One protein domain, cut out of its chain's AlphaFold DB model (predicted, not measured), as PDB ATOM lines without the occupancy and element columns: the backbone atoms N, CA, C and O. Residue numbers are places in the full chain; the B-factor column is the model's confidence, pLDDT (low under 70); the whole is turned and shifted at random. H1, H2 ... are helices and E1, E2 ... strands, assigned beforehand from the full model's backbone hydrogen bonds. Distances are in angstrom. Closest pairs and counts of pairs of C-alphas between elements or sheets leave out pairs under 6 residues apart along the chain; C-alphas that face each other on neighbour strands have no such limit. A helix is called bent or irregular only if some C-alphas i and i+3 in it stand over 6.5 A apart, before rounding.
ATOM      1  N   ILE A   4     112.164 215.597 153.333       87.19
ATOM      2  CA  ILE A   4     112.778 214.377 153.840       87.19
ATOM      3  C   ILE A   4     112.365 214.162 155.285       87.19
ATOM      4  O   ILE A   4     112.065 215.111 156.021       87.19
ATOM      5  N   ARG A   5     112.414 212.908 155.714       89.69
ATOM      6  CA  ARG A   5     112.297 212.571 157.127       89.69
ATOM      7  C   ARG A   5     113.640 212.786 157.814       89.69
ATOM      8  O   ARG A   5     114.657 212.270 157.354       89.69
ATOM      9  N   LEU A   6     113.645 213.518 158.922       93.06
ATOM     10  CA  LEU A   6     114.780 213.619 159.837       93.06
ATOM     11  C   LEU A   6     114.480 212.782 161.082       93.06
ATOM     12  O   LEU A   6     113.520 213.055 161.803       93.06
ATOM     13  N   ILE A   7     115.328 211.792 161.354       93.19
ATOM     14  CA  ILE A   7     115.336 211.041 162.608       93.19
ATOM     15  C   ILE A   7     116.545 211.477 163.426       93.19
ATOM     16  O   ILE A   7     117.684 211.403 162.976       93.19
ATOM     17  N   MET A   8     116.297 211.904 164.655       95.31
ATOM     18  CA  MET A   8     117.320 212.270 165.628       95.31
ATOM     19  C   MET A   8     117.259 211.299 166.797       95.31
ATOM     20  O   MET A   8     116.214 211.179 167.436       95.31
ATOM     21  N   SER A   9     118.367 210.625 167.091       94.25
ATOM     22  CA  SER A   9     118.467 209.665 168.183       94.25
ATOM     23  C   SER A   9     119.527 210.061 169.206       94.25
ATOM     24  O   SER A   9     120.698 210.253 168.874       94.25
ATOM     25  N   GLU A  10     119.101 210.152 170.463       93.56
ATOM     26  CA  GLU A  10     119.942 210.437 171.624       93.56
ATOM     27  C   GLU A  10     119.424 209.687 172.852       93.56
ATOM     28  O   GLU A  10     118.211 209.562 173.039       93.56
ATOM     29  N   ASN A  11     120.314 209.209 173.722       91.81
ATOM     30  CA  ASN A  11     119.952 208.537 174.975       91.81
ATOM     31  C   ASN A  11     118.899 207.422 174.801       91.81
ATOM     32  O   ASN A  11     118.005 207.266 175.640       91.81
ATOM     33  N   LYS A  12     118.991 206.642 173.713       88.81
ATOM     34  CA  LYS A  12     118.013 205.597 173.325       88.81
ATOM     35  C   LYS A  12     116.589 206.101 173.046       88.81
ATOM     36  O   LYS A  12     115.659 205.297 172.971       88.81
ATOM     37  N   GLN A  13     116.405 207.406 172.905       90.69
ATOM     38  CA  GLN A  13     115.179 208.022 172.411       90.69
ATOM     39  C   GLN A  13     115.365 208.390 170.941       90.69
ATOM     40  O   GLN A  13     116.485 208.623 170.484       90.69
ATOM     41  N   ALA A  14     114.266 208.404 170.193       90.62
ATOM     42  CA  ALA A  14     114.248 208.814 168.800       90.62
ATOM     43  C   ALA A  14     113.117 209.819 168.580       90.62
ATOM     44  O   ALA A  14     111.996 209.620 169.053       90.62
ATOM     45  N   PHE A  15     113.427 210.879 167.848       91.81
ATOM     46  CA  PHE A  15     112.494 211.912 167.420       91.81
ATOM     47  C   PHE A  15     112.449 211.895 165.902       91.81
ATOM     48  O   PHE A  15     113.498 211.852 165.262       91.81
ATOM     49  N   SER A  16     111.251 211.929 165.333       92.19
ATOM     50  CA  SER A  16     111.043 211.855 163.892       92.19
ATOM     51  C   SER A  16     110.089 212.955 163.448       92.19
ATOM     52  O   SER A  16     109.100 213.253 164.124       92.19
ATOM     53  N   GLY A  17     110.406 213.577 162.321       92.31
ATOM     54  CA  GLY A  17     109.616 214.644 161.727       92.31
ATOM     55  C   GLY A  17     110.141 215.012 160.349       92.31
ATOM     56  O   GLY A  17     111.249 214.629 159.966       92.31
ATOM     57  N   HIS A  18     109.335 215.749 159.600       91.75
ATOM     58  CA  HIS A  18     109.684 216.155 158.244       91.75
ATOM     59  C   HIS A  18     110.403 217.500 158.238       91.75
ATOM     60  O   HIS A  18     110.069 218.410 159.002       91.75
ATOM     61  N   ILE A  19     111.372 217.625 157.337       91.56
ATOM     62  CA  ILE A  19     112.043 218.885 157.027       91.56
ATOM     63  C   ILE A  19     112.095 219.106 155.512       91.56
ATOM     64  O   ILE A  19     112.075 218.137 154.747       91.56
ATOM     65  N   PRO A  20     112.212 220.360 155.046       89.94
ATOM     66  CA  PRO A  20     112.549 220.639 153.657       89.94
ATOM     67  C   PRO A  20     113.872 219.959 153.288       89.94
ATOM     68  O   PRO A  20     114.845 220.061 154.037       89.94
ATOM     69  N   SER A  21     113.952 219.319 152.121       86.56
ATOM     70  CA  SER A  21     115.205 218.693 151.665       86.56
ATOM     71  C   SER A  21     116.352 219.702 151.523       86.56
ATOM     72  O   SER A  21     117.497 219.397 151.845       86.56
ATOM     73  N   ALA A  22     116.047 220.951 151.160       86.44
ATOM     74  CA  ALA A  22     117.020 222.044 151.129       86.44
ATOM     75  C   ALA A  22     117.658 222.346 152.502       86.44
ATOM     76  O   ALA A  22     118.761 222.883 152.554       86.44
ATOM     77  N   SER A  23     117.008 221.975 153.610       90.81
ATOM     78  CA  SER A  23     117.521 222.205 154.964       90.81
ATOM     79  C   SER A  23     118.533 221.144 155.424       90.81
ATOM     80  O   SER A  23     119.110 221.298 156.502       90.81
ATOM     81  N   ILE A  24     118.829 220.106 154.622       91.56
ATOM     82  CA  ILE A  24     119.876 219.109 154.935       91.56
ATOM     83  C   ILE A  24     121.214 219.795 155.244       91.56
ATOM     84  O   ILE A  24     121.878 219.443 156.215       91.56
ATOM     85  N   SER A  25     121.608 220.816 154.479       92.56
ATOM     86  CA  SER A  25     122.870 221.527 154.723       92.56
ATOM     87  C   SER A  25     122.908 222.235 156.079       92.56
ATOM     88  O   SER A  25     123.961 222.264 156.706       92.56
ATOM     89  N   ALA A  26     121.777 222.761 156.564       94.94
ATOM     90  CA  ALA A  26     121.690 223.374 157.893       94.94
ATOM     91  C   ALA A  26     121.868 222.336 159.006       94.94
ATOM     92  O   ALA A  26     122.577 222.581 159.985       94.94
ATOM     93  N   VAL A  27     121.289 221.149 158.814       95.25
ATOM     94  CA  VAL A  27     121.461 220.001 159.709       95.25
ATOM     95  C   VAL A  27     122.934 219.579 159.777       95.25
ATOM     96  O   VAL A  27     123.503 219.495 160.866       95.25
ATOM     97  N   LEU A  28     123.577 219.368 158.624       95.88
ATOM     98  CA  LEU A  28     124.985 218.956 158.543       95.88
ATOM     99  C   LEU A  28     125.936 220.021 159.098       95.88
ATOM    100  O   LEU A  28     126.879 219.689 159.820       95.88
ATOM    101  N   TRP A  29     125.660 221.297 158.820       96.56
ATOM    102  CA  TRP A  29     126.414 222.412 159.382       96.56
ATOM    103  C   TRP A  29     126.354 222.413 160.910       96.56
ATOM    104  O   TRP A  29     127.399 222.531 161.549       96.56
ATOM    105  N   ALA A  30     125.173 222.206 161.504       97.12
ATOM    106  CA  ALA A  30     125.026 222.148 162.957       97.12
ATOM    107  C   ALA A  30     125.810 220.978 163.575       97.12
ATOM    108  O   ALA A  30     126.488 221.165 164.586       97.12
ATOM    109  N   ILE A  31     125.790 219.796 162.946       96.81
ATOM    110  CA  ILE A  31     126.599 218.646 163.384       96.81
ATOM    111  C   ILE A  31     128.098 218.949 163.312       96.81
ATOM    112  O   ILE A  31     128.840 218.633 164.245       96.81
ATOM    113  N   ALA A  32     128.548 219.634 162.258       96.75
ATOM    114  CA  ALA A  32     129.939 220.057 162.129       96.75
ATOM    115  C   ALA A  32     130.390 221.038 163.228       96.75
ATOM    116  O   ALA A  32     131.578 221.069 163.545       96.75
ATOM    117  N   GLN A  33     129.469 221.780 163.857       96.88
ATOM    118  CA  GLN A  33     129.779 222.634 165.013       96.88
ATOM    119  C   GLN A  33     129.951 221.853 166.330       96.88
ATOM    120  O   GLN A  33     130.166 222.455 167.381       96.88
ATOM    121  N   GLY A  34     129.865 220.518 166.304       95.19
ATOM    122  CA  GLY A  34     130.130 219.675 167.471       95.19
ATOM    123  C   GLY A  34     128.980 219.624 168.476       95.19
ATOM    124  O   GLY A  34     129.217 219.457 169.671       95.19
ATOM    125  N   VAL A  35     127.736 219.776 168.015       96.00
ATOM    126  CA  VAL A  35     126.549 219.600 168.866       96.00
ATOM    127  C   VAL A  35     126.452 218.157 169.360       96.00
ATOM    128  O   VAL A  35     126.738 217.212 168.625       96.00
ATOM    129  N   VAL A  36     126.040 217.985 170.616       94.44
ATOM    130  CA  VAL A  36     126.122 216.696 171.334       94.44
ATOM    131  C   VAL A  36     124.759 216.106 171.698       94.44
ATOM    132  O   VAL A  36     124.696 215.029 172.280       94.44
ATOM    133  N   ASN A  37     123.679 216.834 171.423       94.69
ATOM    134  CA  ASN A  37     122.302 216.445 171.720       94.69
ATOM    135  C   ASN A  37     121.316 217.303 170.914       94.69
ATOM    136  O   ASN A  37     121.690 218.341 170.360       94.69
ATOM    137  N   THR A  38     120.045 216.912 170.911       95.12
ATOM    138  CA  THR A  38     118.956 217.587 170.189       95.12
ATOM    139  C   THR A  38     118.762 219.040 170.626       95.12
ATOM    140  O   THR A  38     118.473 219.907 169.802       95.12
ATOM    141  N   SER A  39     118.956 219.340 171.913       95.12
ATOM    142  CA  SER A  39     118.816 220.700 172.447       95.12
ATOM    143  C   SER A  39     119.868 221.646 171.853       95.12
ATOM    144  O   SER A  39     119.522 222.644 171.221       95.12
ATOM    145  N   SER A  40     121.151 221.291 171.978       97.12
ATOM    146  CA  SER A  40     122.268 222.052 171.396       97.12
ATOM    147  C   SER A  40     122.226 222.080 169.869       97.12
ATOM    148  O   SER A  40     122.563 223.099 169.272       97.12
ATOM    149  N   PHE A  41     121.747 221.003 169.242       97.38
ATOM    150  CA  PHE A  41     121.498 220.938 167.805       97.38
ATOM    151  C   PHE A  41     120.527 222.023 167.347       97.38
ATOM    152  O   PHE A  41     120.859 222.796 166.451       97.38
ATOM    153  N   TRP A  42     119.361 222.143 167.985       97.19
ATOM    154  CA  TRP A  42     118.369 223.136 167.575       97.19
ATOM    155  C   TRP A  42     118.806 224.579 167.839       97.19
ATOM    156  O   TRP A  42     118.497 225.458 167.032       97.19
ATOM    157  N   GLU A  43     119.533 224.834 168.930       97.38
ATOM    158  CA  GLU A  43     120.131 226.155 169.175       97.38
ATOM    159  C   GLU A  43     121.172 226.514 168.110       97.38
ATOM    160  O   GLU A  43     121.275 227.675 167.710       97.38
ATOM    161  N   MET A  44     121.909 225.519 167.611       97.44
ATOM    162  CA  MET A  44     122.878 225.717 166.542       97.44
ATOM    163  C   MET A  44     122.195 225.948 165.195       97.44
ATOM    164  O   MET A  44     122.450 226.964 164.553       97.44
ATOM    165  N   VAL A  45     121.267 225.073 164.793       96.69
ATOM    166  CA  VAL A  45     120.488 225.203 163.547       96.69
ATOM    167  C   VAL A  45     119.871 226.591 163.422       96.69
ATOM    168  O   VAL A  45     119.934 227.188 162.353       96.69
ATOM    169  N   LYS A  46     119.351 227.157 164.518       95.25
ATOM    170  CA  LYS A  46     118.732 228.488 164.528       95.25
ATOM    171  C   LYS A  46     119.639 229.609 163.997       95.25
ATOM    172  O   LYS A  46     119.121 230.637 163.564       95.25
ATOM    173  N   GLN A  47     120.962 229.439 164.025       94.12
ATOM    174  CA  GLN A  47     121.904 230.429 163.494       94.12
ATOM    175  C   GLN A  47     121.889 230.524 161.963       94.12
ATOM    176  O   GLN A  47     122.249 231.572 161.426       94.12
ATOM    177  N   VAL A  48     121.471 229.457 161.275       94.44
ATOM    178  CA  VAL A  48     121.470 229.360 159.806       94.44
ATOM    179  C   VAL A  48     120.108 228.997 159.216       94.44
ATOM    180  O   VAL A  48     119.908 229.232 158.037       94.44
ATOM    181  N   ASP A  49     119.175 228.444 159.990       94.00
ATOM    182  CA  ASP A  49     117.784 228.203 159.592       94.00
ATOM    183  C   ASP A  49     116.853 228.326 160.809       94.00
ATOM    184  O   ASP A  49     116.532 227.355 161.500       94.00
ATOM    185  N   SER A  50     116.445 229.557 161.124       92.56
ATOM    186  CA  SER A  50     115.690 229.865 162.349       92.56
ATOM    187  C   SER A  50     114.282 229.261 162.390       92.56
ATOM    188  O   SER A  50     113.757 229.040 163.484       92.56
ATOM    189  N   GLY A  51     113.686 228.964 161.231       93.19
ATOM    190  CA  GLY A  51     112.350 228.365 161.130       93.19
ATOM    191  C   GLY A  51     112.338 226.837 161.140       93.19
ATOM    192  O   GLY A  51     111.281 226.241 161.348       93.19
ATOM    193  N   LEU A  52     113.491 226.182 160.959       94.75
ATOM    194  CA  LEU A  52     113.542 224.729 160.776       94.75
ATOM    195  C   LEU A  52     113.006 223.953 161.981       94.75
ATOM    196  O   LEU A  52     112.296 222.962 161.819       94.75
ATOM    197  N   LYS A  53     113.308 224.426 163.195       96.19
ATOM    198  CA  LYS A  53     112.830 223.812 164.440       96.19
ATOM    199  C   LYS A  53     111.301 223.814 164.508       96.19
ATOM    200  O   LYS A  53     110.691 222.787 164.786       96.19
ATOM    201  N   GLU A  54     110.683 224.967 164.261       95.06
ATOM    202  CA  GLU A  54     109.223 225.111 164.284       95.06
ATOM    203  C   GLU A  54     108.568 224.261 163.192       95.06
ATOM    204  O   GLU A  54     107.575 223.577 163.456       95.06
ATOM    205  N   HIS A  55     109.170 224.233 161.999       93.94
ATOM    206  CA  HIS A  55     108.727 223.373 160.910       93.94
ATOM    207  C   HIS A  55     108.754 221.893 161.313       93.94
ATOM    208  O   HIS A  55     107.746 221.207 161.155       93.94
ATOM    209  N   PHE A  56     109.858 221.413 161.890       94.81
ATOM    210  CA  PHE A  56     110.000 220.026 162.337       94.81
ATOM    211  C   PHE A  56     108.931 219.641 163.369       94.81
ATOM    212  O   PHE A  56     108.230 218.646 163.194       94.81
ATOM    213  N   PHE A  57     108.755 220.443 164.427       94.69
ATOM    214  CA  PHE A  57     107.782 220.133 165.484       94.69
ATOM    215  C   PHE A  57     106.322 220.265 165.032       94.69
ATOM    216  O   PHE A  57     105.449 219.614 165.604       94.69
ATOM    217  N   SER A  58     106.050 221.064 164.000       94.50
ATOM    218  CA  SER A  58     104.720 221.138 163.377       94.50
ATOM    219  C   SER A  58     104.434 219.953 162.448       94.50
ATOM    220  O   SER A  58     103.274 219.696 162.137       94.50
ATOM    221  N   ASN A  59     105.474 219.223 162.025       92.75
ATOM    222  CA  ASN A  59     105.401 218.103 161.085       92.75
ATOM    223  C   ASN A  59     106.020 216.821 161.673       92.75
ATOM    224  O   ASN A  59     106.715 216.079 160.970       92.75
ATOM    225  N   LEU A  60     105.782 216.568 162.968       92.38
ATOM    226  CA  LEU A  60     106.216 215.341 163.635       92.38
ATOM    227  C   LEU A  60     105.633 214.109 162.947       92.38
ATOM    228  O   LEU A  60     104.453 214.070 162.592       92.38
ATOM    229  N   ASP A  61     106.466 213.086 162.825       85.69
ATOM    230  CA  ASP A  61     106.100 211.819 162.220       85.69
ATOM    231  C   ASP A  61     106.226 210.695 163.245       85.69
ATOM    232  O   ASP A  61     107.323 210.294 163.631       85.69
ATOM    233  N   ASN A  62     105.076 210.185 163.683       78.81
ATOM    234  CA  ASN A  62     104.993 209.095 164.652       78.81
ATOM    235  C   ASN A  62     105.051 207.703 163.998       78.81
ATOM    236  O   ASN A  62     104.977 206.701 164.711       78.81
ATOM    237  N   SER A  63     105.150 207.622 162.665       68.19
ATOM    238  CA  SER A  63     105.172 206.367 161.908       68.19
ATOM    239  C   SER A  63     106.552 206.155 161.276       68.19
ATOM    240  O   SER A  63     106.799 206.603 160.163       68.19
ATOM    241  N   PRO A  64     107.468 205.417 161.925       57.19
ATOM    242  CA  PRO A  64     108.832 205.220 161.429       57.19
ATOM    243  C   PRO A  64     108.925 204.242 160.237       57.19
ATOM    244  O   PRO A  64     109.963 203.613 160.035       57.19
ATOM    245  N   LEU A  65     107.857 204.060 159.451       53.84
ATOM    246  CA  LEU A  65     107.859 203.126 158.325       53.84
ATOM    247  C   LEU A  65     108.698 203.693 157.173       53.84
ATOM    248  O   LEU A  65     108.418 204.765 156.645       53.84
ATOM    249  N   LEU A  66     109.717 202.934 156.761       54.28
ATOM    250  CA  LEU A  66     110.614 203.190 155.621       54.28
ATOM    251  C   LEU A  66     109.913 203.117 154.243       54.28
ATOM    252  O   LEU A  66     110.578 203.135 153.210       54.28
ATOM    253  N   GLU A  67     108.583 203.019 154.199       50.53
ATOM    254  CA  GLU A  67     107.816 202.878 152.960       50.53
ATOM    255  C   GLU A  67     107.578 204.246 152.289       50.53
ATOM    256  O   GLU A  67     106.588 204.933 152.518       50.53
ATOM    257  N   GLY A  68     108.548 204.650 151.466       48.09
ATOM    258  CA  GLY A  68     108.344 204.997 150.050       48.09
ATOM    259  C   GLY A  68     107.455 206.175 149.627       48.09
ATOM    260  O   GLY A  68     107.081 206.205 148.454       48.09
ATOM    261  N   HIS A  69     107.108 207.129 150.493       51.47
ATOM    262  CA  HIS A  69     106.364 208.334 150.075       51.47
ATOM    263  C   HIS A  69     107.152 209.656 150.140       51.47
ATOM    264  O   HIS A  69     106.693 210.639 149.562       51.47
ATOM    265  N   ASP A  70     108.334 209.666 150.761       60.69
ATOM    266  CA  ASP A  70     109.175 210.860 150.936       60.69
ATOM    267  C   ASP A  70     110.429 210.821 150.043       60.69
ATOM    268  O   ASP A  70     110.851 209.752 149.596       60.69
ATOM    269  N   ASP A  71     111.070 211.976 149.818       70.19
ATOM    270  CA  ASP A  71     112.277 212.078 148.971       70.19
ATOM    271  C   ASP A  71     113.526 211.431 149.604       70.19
ATOM    272  O   ASP A  71     114.576 211.310 148.964       70.19
ATOM    273  N   GLY A  72     113.419 211.010 150.868       83.44
ATOM    274  CA  GLY A  72     114.431 210.234 151.565       83.44
ATOM    275  C   GLY A  72     114.366 210.350 153.087       83.44
ATOM    276  O   GLY A  72     113.499 211.016 153.661       83.44
ATOM    277  N   LEU A  73     115.326 209.696 153.739       87.44
ATOM    278  CA  LEU A  73     115.503 209.676 155.189       87.44
ATOM    279  C   LEU A  73     116.919 210.139 155.548       87.44
ATOM    280  O   LEU A  73     117.891 209.720 154.924       87.44
ATOM    281  N   LEU A  74     117.030 210.976 156.575       91.62
ATOM    282  CA  LEU A  74     118.282 211.349 157.223       91.62
ATOM    283  C   LEU A  74     118.207 210.962 158.700       91.62
ATOM    284  O   LEU A  74     117.299 211.388 159.410       91.62
ATOM    285  N   VAL A  75     119.162 210.170 159.169       92.94
ATOM    286  CA  VAL A  75     119.274 209.735 160.562       92.94
ATOM    287  C   VAL A  75     120.516 210.356 161.178       92.94
ATOM    288  O   VAL A  75     121.593 210.301 160.593       92.94
ATOM    289  N   ILE A  76     120.376 210.914 162.375       95.81
ATOM    290  CA  ILE A  76     121.476 211.390 163.214       95.81
ATOM    291  C   ILE A  76     121.414 210.614 164.515       95.81
ATOM    292  O   ILE A  76     120.418 210.696 165.234       95.81
ATOM    293  N   SER A  77     122.478 209.891 164.847       95.81
ATOM    294  CA  SER A  77     122.616 209.252 166.151       95.81
ATOM    295  C   SER A  77     123.829 209.803 166.883       95.81
ATOM    296  O   SER A  77     124.970 209.540 166.497       95.81
ATOM    297  N   TRP A  78     123.588 210.528 167.974       95.81
ATOM    298  CA  TRP A  78     124.665 210.953 168.872       95.81
ATOM    299  C   TRP A  78     125.232 209.775 169.660       95.81
ATOM    300  O   TRP A  78     126.441 209.697 169.850       95.81
ATOM    301  N   ASP A  79     124.396 208.809 170.046       93.81
ATOM    302  CA  ASP A  79     124.843 207.619 170.780       93.81
ATOM    303  C   ASP A  79     125.837 206.782 169.951       93.81
ATOM    304  O   ASP A  79     126.808 206.250 170.491       93.81
ATOM    305  N   HIS A  80     125.630 206.708 168.631       94.75
ATOM    306  CA  HIS A  80     126.479 205.951 167.706       94.75
ATOM    307  C   HIS A  80     127.482 206.806 166.919       94.75
ATOM    308  O   HIS A  80     128.302 206.249 166.193       94.75
ATOM    309  N   HIS A  81     127.439 208.136 167.068       94.31
ATOM    310  CA  HIS A  81     128.239 209.087 166.286       94.31
ATOM    311  C   HIS A  81     128.123 208.819 164.775       94.31
ATOM    312  O   HIS A  81     129.124 208.771 164.056       94.31
ATOM    313  N   CYS A  82     126.898 208.615 164.284       94.75
ATOM    314  CA  CYS A  82     126.646 208.341 162.872       94.75
ATOM    315  C   CYS A  82     125.593 209.268 162.258       94.75
ATOM    316  O   CYS A  82     124.663 209.730 162.925       94.75
ATOM    317  N   ILE A  83     125.775 209.523 160.964       94.75
ATOM    318  CA  ILE A  83     124.809 210.158 160.075       94.75
ATOM    319  C   ILE A  83     124.512 209.146 158.972       94.75
ATOM    320  O   ILE A  83     125.420 208.763 158.233       94.75
ATOM    321  N   GLU A  84     123.264 208.710 158.853       91.62
ATOM    322  CA  GLU A  84     122.847 207.781 157.801       91.62
ATOM    323  C   GLU A  84     121.867 208.471 156.859       91.62
ATOM    324  O   GLU A  84     120.883 209.062 157.299       91.62
ATOM    325  N   SER A  85     122.133 208.402 155.560       89.19
ATOM    326  CA  SER A  85     121.294 208.993 154.519       89.19
ATOM    327  C   SER A  85     120.722 207.890 153.644       89.19
ATOM    328  O   SER A  85     121.473 207.060 153.148       89.19
ATOM    329  N   PHE A  86     119.409 207.872 153.435       85.25
ATOM    330  CA  PHE A  86     118.722 206.963 152.518       85.25
ATOM    331  C   PHE A  86     118.047 207.815 151.448       85.25
ATOM    332  O   PHE A  86     116.891 208.221 151.594       85.25
ATOM    333  N   GLN A  87     118.806 208.174 150.416       73.00
ATOM    334  CA  GLN A  87     118.397 209.143 149.398       73.00
ATOM    335  C   GLN A  87     118.831 208.658 148.017       73.00
ATOM    336  O   GLN A  87     119.916 208.102 147.859       73.00
ATOM    337  N   ALA A  88     117.998 208.890 147.001       62.69
ATOM    338  CA  ALA A  88     118.301 208.463 145.635       62.69
ATOM    339  C   ALA A  88     119.347 209.356 144.936       62.69
ATOM    340  O   ALA A  88     120.081 208.877 144.076       62.69
ATOM    341  N   TYR A  89     119.424 210.649 145.288       58.50
ATOM    342  CA  TYR A  89     120.130 211.638 144.458       58.50
ATOM    343  C   TYR A  89     121.133 212.543 145.192       58.50
ATOM    344  O   TYR A  89     121.900 213.236 144.521       58.50
ATOM    345  N   GLN A  90     121.174 212.557 146.529       66.38
ATOM    346  CA  GLN A  90     122.088 213.424 147.287       66.38
ATOM    347  C   GLN A  90     122.811 212.665 148.411       66.38
ATOM    348  O   GLN A  90     122.288 212.534 149.514       66.38
ATOM    349  N   PRO A  91     124.036 212.164 148.161       69.62
ATOM    350  CA  PRO A  91     124.866 211.634 149.234       69.62
ATOM    351  C   PRO A  91     125.287 212.762 150.182       69.62
ATOM    352  O   PRO A  91     125.660 213.859 149.744       69.62
ATOM    353  N   VAL A  92     125.272 212.472 151.477       84.44
ATOM    354  CA  VAL A  92     125.761 213.376 152.514       84.44
ATOM    355  C   VAL A  92     127.288 213.364 152.495       84.44
ATOM    356  O   VAL A  92     127.938 212.333 152.345       84.44
ATOM    357  N   ARG A  93     127.906 214.540 152.625       86.06
ATOM    358  CA  ARG A  93     129.366 214.688 152.594       86.06
ATOM    359  C   ARG A  93     129.874 215.269 153.902       86.06
ATOM    360  O   ARG A  93     129.192 216.048 154.555       86.06
ATOM    361  N   HIS A  94     131.118 214.931 154.240       89.31
ATOM    362  CA  HIS A  94     131.803 215.525 155.389       89.31
ATOM    363  C   HIS A  94     132.017 217.030 155.231       89.31
ATOM    364  O   HIS A  94     132.078 217.734 156.228       89.31
ATOM    365  N   ILE A  95     132.157 217.527 154.004       93.50
ATOM    366  CA  ILE A  95     132.448 218.931 153.720       93.50
ATOM    367  C   ILE A  95     131.366 219.466 152.794       93.50
ATOM    368  O   ILE A  95     130.976 218.788 151.841       93.50
ATOM    369  N   GLY A  96     130.923 220.688 153.058       93.06
ATOM    370  CA  GLY A  96     129.965 221.389 152.220       93.06
ATOM    371  C   GLY A  96     129.734 222.808 152.708       93.06
ATOM    372  O   GLY A  96     130.503 223.338 153.510       93.06
ATOM    373  N   GLU A  97     128.660 223.414 152.222       93.56
ATOM    374  CA  GLU A  97     128.250 224.766 152.584       93.56
ATOM    375  C   GLU A  97     126.768 224.771 152.956       93.56
ATOM    376  O   GLU A  97     125.979 223.976 152.435       93.56
ATOM    377  N   VAL A  98     126.390 225.664 153.867       92.62
ATOM    378  CA  VAL A  98     124.996 226.006 154.142       92.62
ATOM    379  C   VAL A  98     124.732 227.430 153.679       92.62
ATOM    380  O   VAL A  98     125.492 228.349 153.986       92.62
ATOM    381  N   LEU A  99     123.633 227.608 152.953       91.31
ATOM    382  CA  LEU A  99     123.074 228.919 152.659       91.31
ATOM    383  C   LEU A  99     122.129 229.306 153.800       91.31
ATOM    384  O   LEU A  99     121.177 228.560 154.045       91.31
ATOM    385  N   PRO A 100     122.369 230.426 154.504       90.25
ATOM    386  CA  PRO A 100     121.483 230.855 155.574       90.25
ATOM    387  C   PRO A 100     120.050 231.113 155.087       90.25
ATOM    388  O   PRO A 100     119.808 231.596 153.979       90.25
ATOM    389  N   HIS A 101     119.092 230.782 155.940       88.25
ATOM    390  CA  HIS A 101     117.660 230.855 155.718       88.25
ATOM    391  C   HIS A 101     116.989 231.403 156.987       88.25
ATOM    392  O   HIS A 101     117.376 231.089 158.112       88.25
ATOM    393  N   ASN A 102     115.954 232.226 156.839       82.69
ATOM    394  CA  ASN A 102     115.256 232.837 157.984       82.69
ATOM    395  C   ASN A 102     113.942 232.125 158.351       82.69
ATOM    396  O   ASN A 102     113.073 232.700 159.006       82.69
ATOM    397  N   GLY A 103     113.763 230.897 157.867       75.69
ATOM    398  CA  GLY A 103     112.526 230.127 157.994       75.69
ATOM    399  C   GLY A 103     111.475 230.411 156.918       75.69
ATOM    400  O   GLY A 103     110.575 229.597 156.740       75.69
ATOM    401  N   SER A 104     111.591 231.510 156.166       78.06
ATOM    402  CA  SER A 104     110.681 231.840 155.053       78.06
ATOM    403  C   SER A 104     111.394 231.961 153.707       78.06
ATOM    404  O   SER A 104     110.841 231.567 152.681       78.06
ATOM    405  N   PHE A 105     112.605 232.519 153.707       81.19
ATOM    406  CA  PHE A 105     113.397 232.778 152.510       81.19
ATOM    407  C   PHE A 105     114.886 232.559 152.782       81.19
ATOM    408  O   PHE A 105     115.355 232.693 153.918       81.19
ATOM    409  N   LEU A 106     115.633 232.278 151.711       84.31
ATOM    410  CA  LEU A 106     117.092 232.337 151.724       84.31
ATOM    411  C   LEU A 106     117.527 233.769 152.046       84.31
ATOM    412  O   LEU A 106     117.023 234.727 151.456       84.31
ATOM    413  N   GLU A 107     118.477 233.909 152.960       83.06
ATOM    414  CA  GLU A 107     119.091 235.192 153.290       83.06
ATOM    415  C   GLU A 107     120.183 235.488 152.259       83.06
ATOM    416  O   GLU A 107     121.361 235.213 152.467       83.06
ATOM    417  N   THR A 108     119.776 236.011 151.098       81.31
ATOM    418  CA  THR A 108     120.667 236.291 149.953       81.31
ATOM    419  C   THR A 108     121.742 237.340 150.241       81.31
ATOM    420  O   THR A 108     122.655 237.524 149.442       81.31
ATOM    421  N   ASP A 109     121.597 238.071 151.341       83.69
ATOM    422  CA  ASP A 109     122.544 239.050 151.867       83.69
ATOM    423  C   ASP A 109     123.627 238.429 152.767       83.69
ATOM    424  O   ASP A 109     124.590 239.116 153.115       83.69
ATOM    425  N   LYS A 110     123.504 237.143 153.129       85.62
ATOM    426  CA  LYS A 110     124.514 236.410 153.897       85.62
ATOM    427  C   LYS A 110     125.346 235.500 153.000       85.62
ATOM    428  O   LYS A 110     124.832 234.806 152.128       85.62
ATOM    429  N   GLU A 111     126.646 235.475 153.274       89.38
ATOM    430  CA  GLU A 111     127.574 234.553 152.622       89.38
ATOM    431  C   GLU A 111     127.296 233.097 153.047       89.38
ATOM    432  O   GLU A 111     126.936 232.857 154.209       89.38
ATOM    433  N   PRO A 112     127.492 232.112 152.148       92.69
ATOM    434  CA  PRO A 112     127.447 230.700 152.506       92.69
ATOM    435  C   PRO A 112     128.440 230.383 153.631       92.69
ATOM    436  O   PRO A 112     129.590 230.828 153.615       92.69
ATOM    437  N   ALA A 113     128.020 229.575 154.603       92.81
ATOM    438  CA  ALA A 113     128.895 229.112 155.671       92.81
ATOM    439  C   ALA A 113     129.406 227.701 155.363       92.81
ATOM    440  O   ALA A 113     128.633 226.744 155.290       92.81
ATOM    441  N   ALA A 114     130.720 227.556 155.208       95.06
ATOM    442  CA  ALA A 114     131.345 226.252 155.038       95.06
ATOM    443  C   ALA A 114     131.245 225.411 156.322       95.06
ATOM    444  O   ALA A 114     131.311 225.932 157.439       95.06
ATOM    445  N   TYR A 115     131.134 224.095 156.162       95.31
ATOM    446  CA  TYR A 115     131.216 223.133 157.253       95.31
ATOM    447  C   TYR A 115     132.160 221.981 156.922       95.31
ATOM    448  O   TYR A 115     132.352 221.611 155.765       95.31
ATOM    449  N   SER A 116     132.728 221.397 157.976       96.62
ATOM    450  CA  SER A 116     133.529 220.178 157.919       96.62
ATOM    451  C   SER A 116     133.178 219.303 159.119       96.62
ATOM    452  O   SER A 116     133.606 219.572 160.240       96.62
ATOM    453  N   ILE A 117     132.394 218.254 158.894       94.88
ATOM    454  CA  ILE A 117     132.024 217.262 159.899       94.88
ATOM    455  C   ILE A 117     133.272 216.465 160.283       94.88
ATOM    456  O   ILE A 117     133.934 215.871 159.430       94.88
ATOM    457  N   SER A 118     133.568 216.446 161.584       94.00
ATOM    458  CA  SER A 118     134.681 215.693 162.168       94.00
ATOM    459  C   SER A 118     134.700 214.235 161.698       94.00
ATOM    460  O   SER A 118     133.658 213.588 161.609       94.00
ATOM    461  N   SER A 119     135.897 213.683 161.491       91.94
ATOM    462  CA  SER A 119     136.105 212.264 161.165       91.94
ATOM    463  C   SER A 119     135.709 211.302 162.291       91.94
ATOM    464  O   SER A 119     135.718 210.091 162.095       91.94
ATOM    465  N   THR A 120     135.357 211.821 163.470       93.38
ATOM    466  CA  THR A 120     134.742 211.041 164.552       93.38
ATOM    467  C   THR A 120     133.310 210.620 164.236       93.38
ATOM    468  O   THR A 120     132.810 209.694 164.866       93.38
ATOM    469  N   TRP A 121     132.645 211.301 163.300       95.62
ATOM    470  CA  TRP A 121     131.336 210.899 162.801       95.62
ATOM    471  C   TRP A 121     131.488 209.915 161.646       95.62
ATOM    472  O   TRP A 121     132.272 210.144 160.725       95.62
ATOM    473  N   SER A 122     130.699 208.847 161.669       94.56
ATOM    474  CA  SER A 122     130.548 207.944 160.527       94.56
ATOM    475  C   SER A 122     129.416 208.440 159.631       94.56
ATOM    476  O   SER A 122     128.290 208.571 160.102       94.56
ATOM    477  N   ILE A 123     129.692 208.709 158.354       92.62
ATOM    478  CA  ILE A 123     128.659 209.040 157.361       92.62
ATOM    479  C   ILE A 123     128.417 207.810 156.486       92.62
ATOM    480  O   ILE A 123     129.355 207.289 155.882       92.62
ATOM    481  N   ILE A 124     127.171 207.339 156.446       90.44
ATOM    482  CA  ILE A 124     126.758 206.153 155.691       90.44
ATOM    483  C   ILE A 124     125.670 206.569 154.703       90.44
ATOM    484  O   ILE A 124     124.562 206.926 155.098       90.44
ATOM    485  N   ASP A 125     125.987 206.518 153.413       87.19
ATOM    486  CA  ASP A 125     125.030 206.793 152.344       87.19
ATOM    487  C   ASP A 125     124.466 205.478 151.797       87.19
ATOM    488  O   ASP A 125     125.154 204.713 151.118       87.19
ATOM    489  N   HIS A 126     123.189 205.235 152.059       82.88
ATOM    490  CA  HIS A 126     122.414 204.142 151.495       82.88
ATOM    491  C   HIS A 126     121.747 204.632 150.208       82.88
ATOM    492  O   HIS A 126     120.902 205.529 150.225       82.88
ATOM    493  N   HIS A 127     122.117 204.049 149.069       70.44
ATOM    494  CA  HIS A 127     121.339 204.238 147.849       70.44
ATOM    495  C   HIS A 127     120.083 203.373 147.939       70.44
ATOM    496  O   HIS A 127     120.177 202.163 148.145       70.44
ATOM    497  N   PHE A 128     118.911 203.975 147.728       61.94
ATOM    498  CA  PHE A 128     117.762 203.196 147.283       61.94
ATOM    499  C   PHE A 128     118.121 202.656 145.898       61.94
ATOM    500  O   PHE A 128     118.079 203.390 144.910       61.94
TER     501      PHE A 128
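AT A GLANCE: This is residues 4 to 128 of the 133 residues of an uncharacterized protein of Candidatus Riflebacteria bacterium HGW-Riflebacteria-2 (UniProt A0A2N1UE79). A twisted wall of five strands has helix H1 over one face, and H1 is the core of the domain, with the small strand hairpin E5 and E6 packing on it beyond the sheet. H2 packs on residues 26 to 31 of H1 with its line about perpendicular to that of H1, though only just, at 71 degrees, H3 stands beside the edge strand E2, and the long loop of residues 99 to 112 lies far out, 14 to 23 A from the mean of the C-alphas. The printed part has 125 residues, with three named helices and seven named strands in the order E1 E2 H1 H2 H3 E3 E4 E5 E6 E7; the class is mixed, helices and strands. The large sheet has the order E2 E1 E3 E4 E7 and is mixed, while E5 and E6 are antiparallel. The whole is compact, with a radius of gyration of the C-alphas of 13.6 A, and rounded, spanning 39 by 32 by 29 A.

HOW THE PARTS SIT: The large sheet is made of E2, residues 13 to 20, E1, residues 4 to 10, E3, residues 72 to 77, E4, residues 82 to 87, and E7, residues 122 to 126; E2 and E7 are its edge strands. From edge to edge its strands' lines turn by 60 degrees. E1 and E2 form an antiparallel hairpin, with N 6 and O 17 at 2.8 A. E1 and E3 are parallel at 13 degrees, with N 7 and O 74 at 2.8 A. E3 and E4 form a second antiparallel hairpin, with N 75 and O 84 at 2.8 A. E4 and E7 are parallel at 17 degrees, with N 126 and O 85 at 2.7 A. H1, residues 21 to 32, is on this sheet at a height of 8.5 A, over E1 and along the strands, at 6 degrees to E1 on the local plane; this gives two layers, a helix on one face of a sheet. E5, residues 95 to 98, and E6, residues 113 to 116, form an antiparallel hairpin, with N 115 and O 96 at 2.8 A. The closest C-alphas of H1 and E5 are those of Ser 25 and Val 98, 5.0 A apart; those of H1 and E6 are Trp 29 and Tyr 115, 5.3 A apart. E5 is apart from E3, E4 and E7. H2, residues 38 to 45, touches residues 26 to 31 of H1 alone, closest at the C-alphas of Ala 30 and Met 44, 5.5 A apart, and their lines are only just about perpendicular at 71 degrees. H2 only grazes the large sheet, with its residues 38 to 41. H3, residues 52 to 58, stands at the sheet's level; its closest C-alphas to E2 are those of Phe 56 and Gly 17, 5.4 A apart. H2 and H3 only just touch, with 3 pairs of C-alphas within 8 A, the closest being Trp 42 and Lys 53 at 6.4 A. Every O i to N i+4 pair is within hydrogen-bond range in H2 and H3, and 6 of 8 are in H1.

IN THESE COORDINATES: E1 begins at C-alpha 4, (112.778, 214.377, 153.840), and is 19.6 A long. E2 is 22.8 A, E3 16.8 A, E4 15.8 A and E7 12.7 A; E5 and E6 have four residues each. H1 is 18.1 A long and ends at C-alpha 32, (129.939, 220.057, 162.129); it is only just irregular, with C-alphas 22 and 25 at 6.9 A. H2 has eight residues and H3 seven. E7 ends at C-alpha 126, (122.414, 204.142, 151.495).

THE WHOLE: The two C-alphas farthest apart are those of Lys 12 and Asp 109, at 40.0 A. The printed part has no cut. The links H3 to E3, 13 residues, and E5 to E6, 14 residues, are long. The mean pLDDT of the printed part is 87.9; residues 63 to 70, 88 to 91 and 128 are under 70.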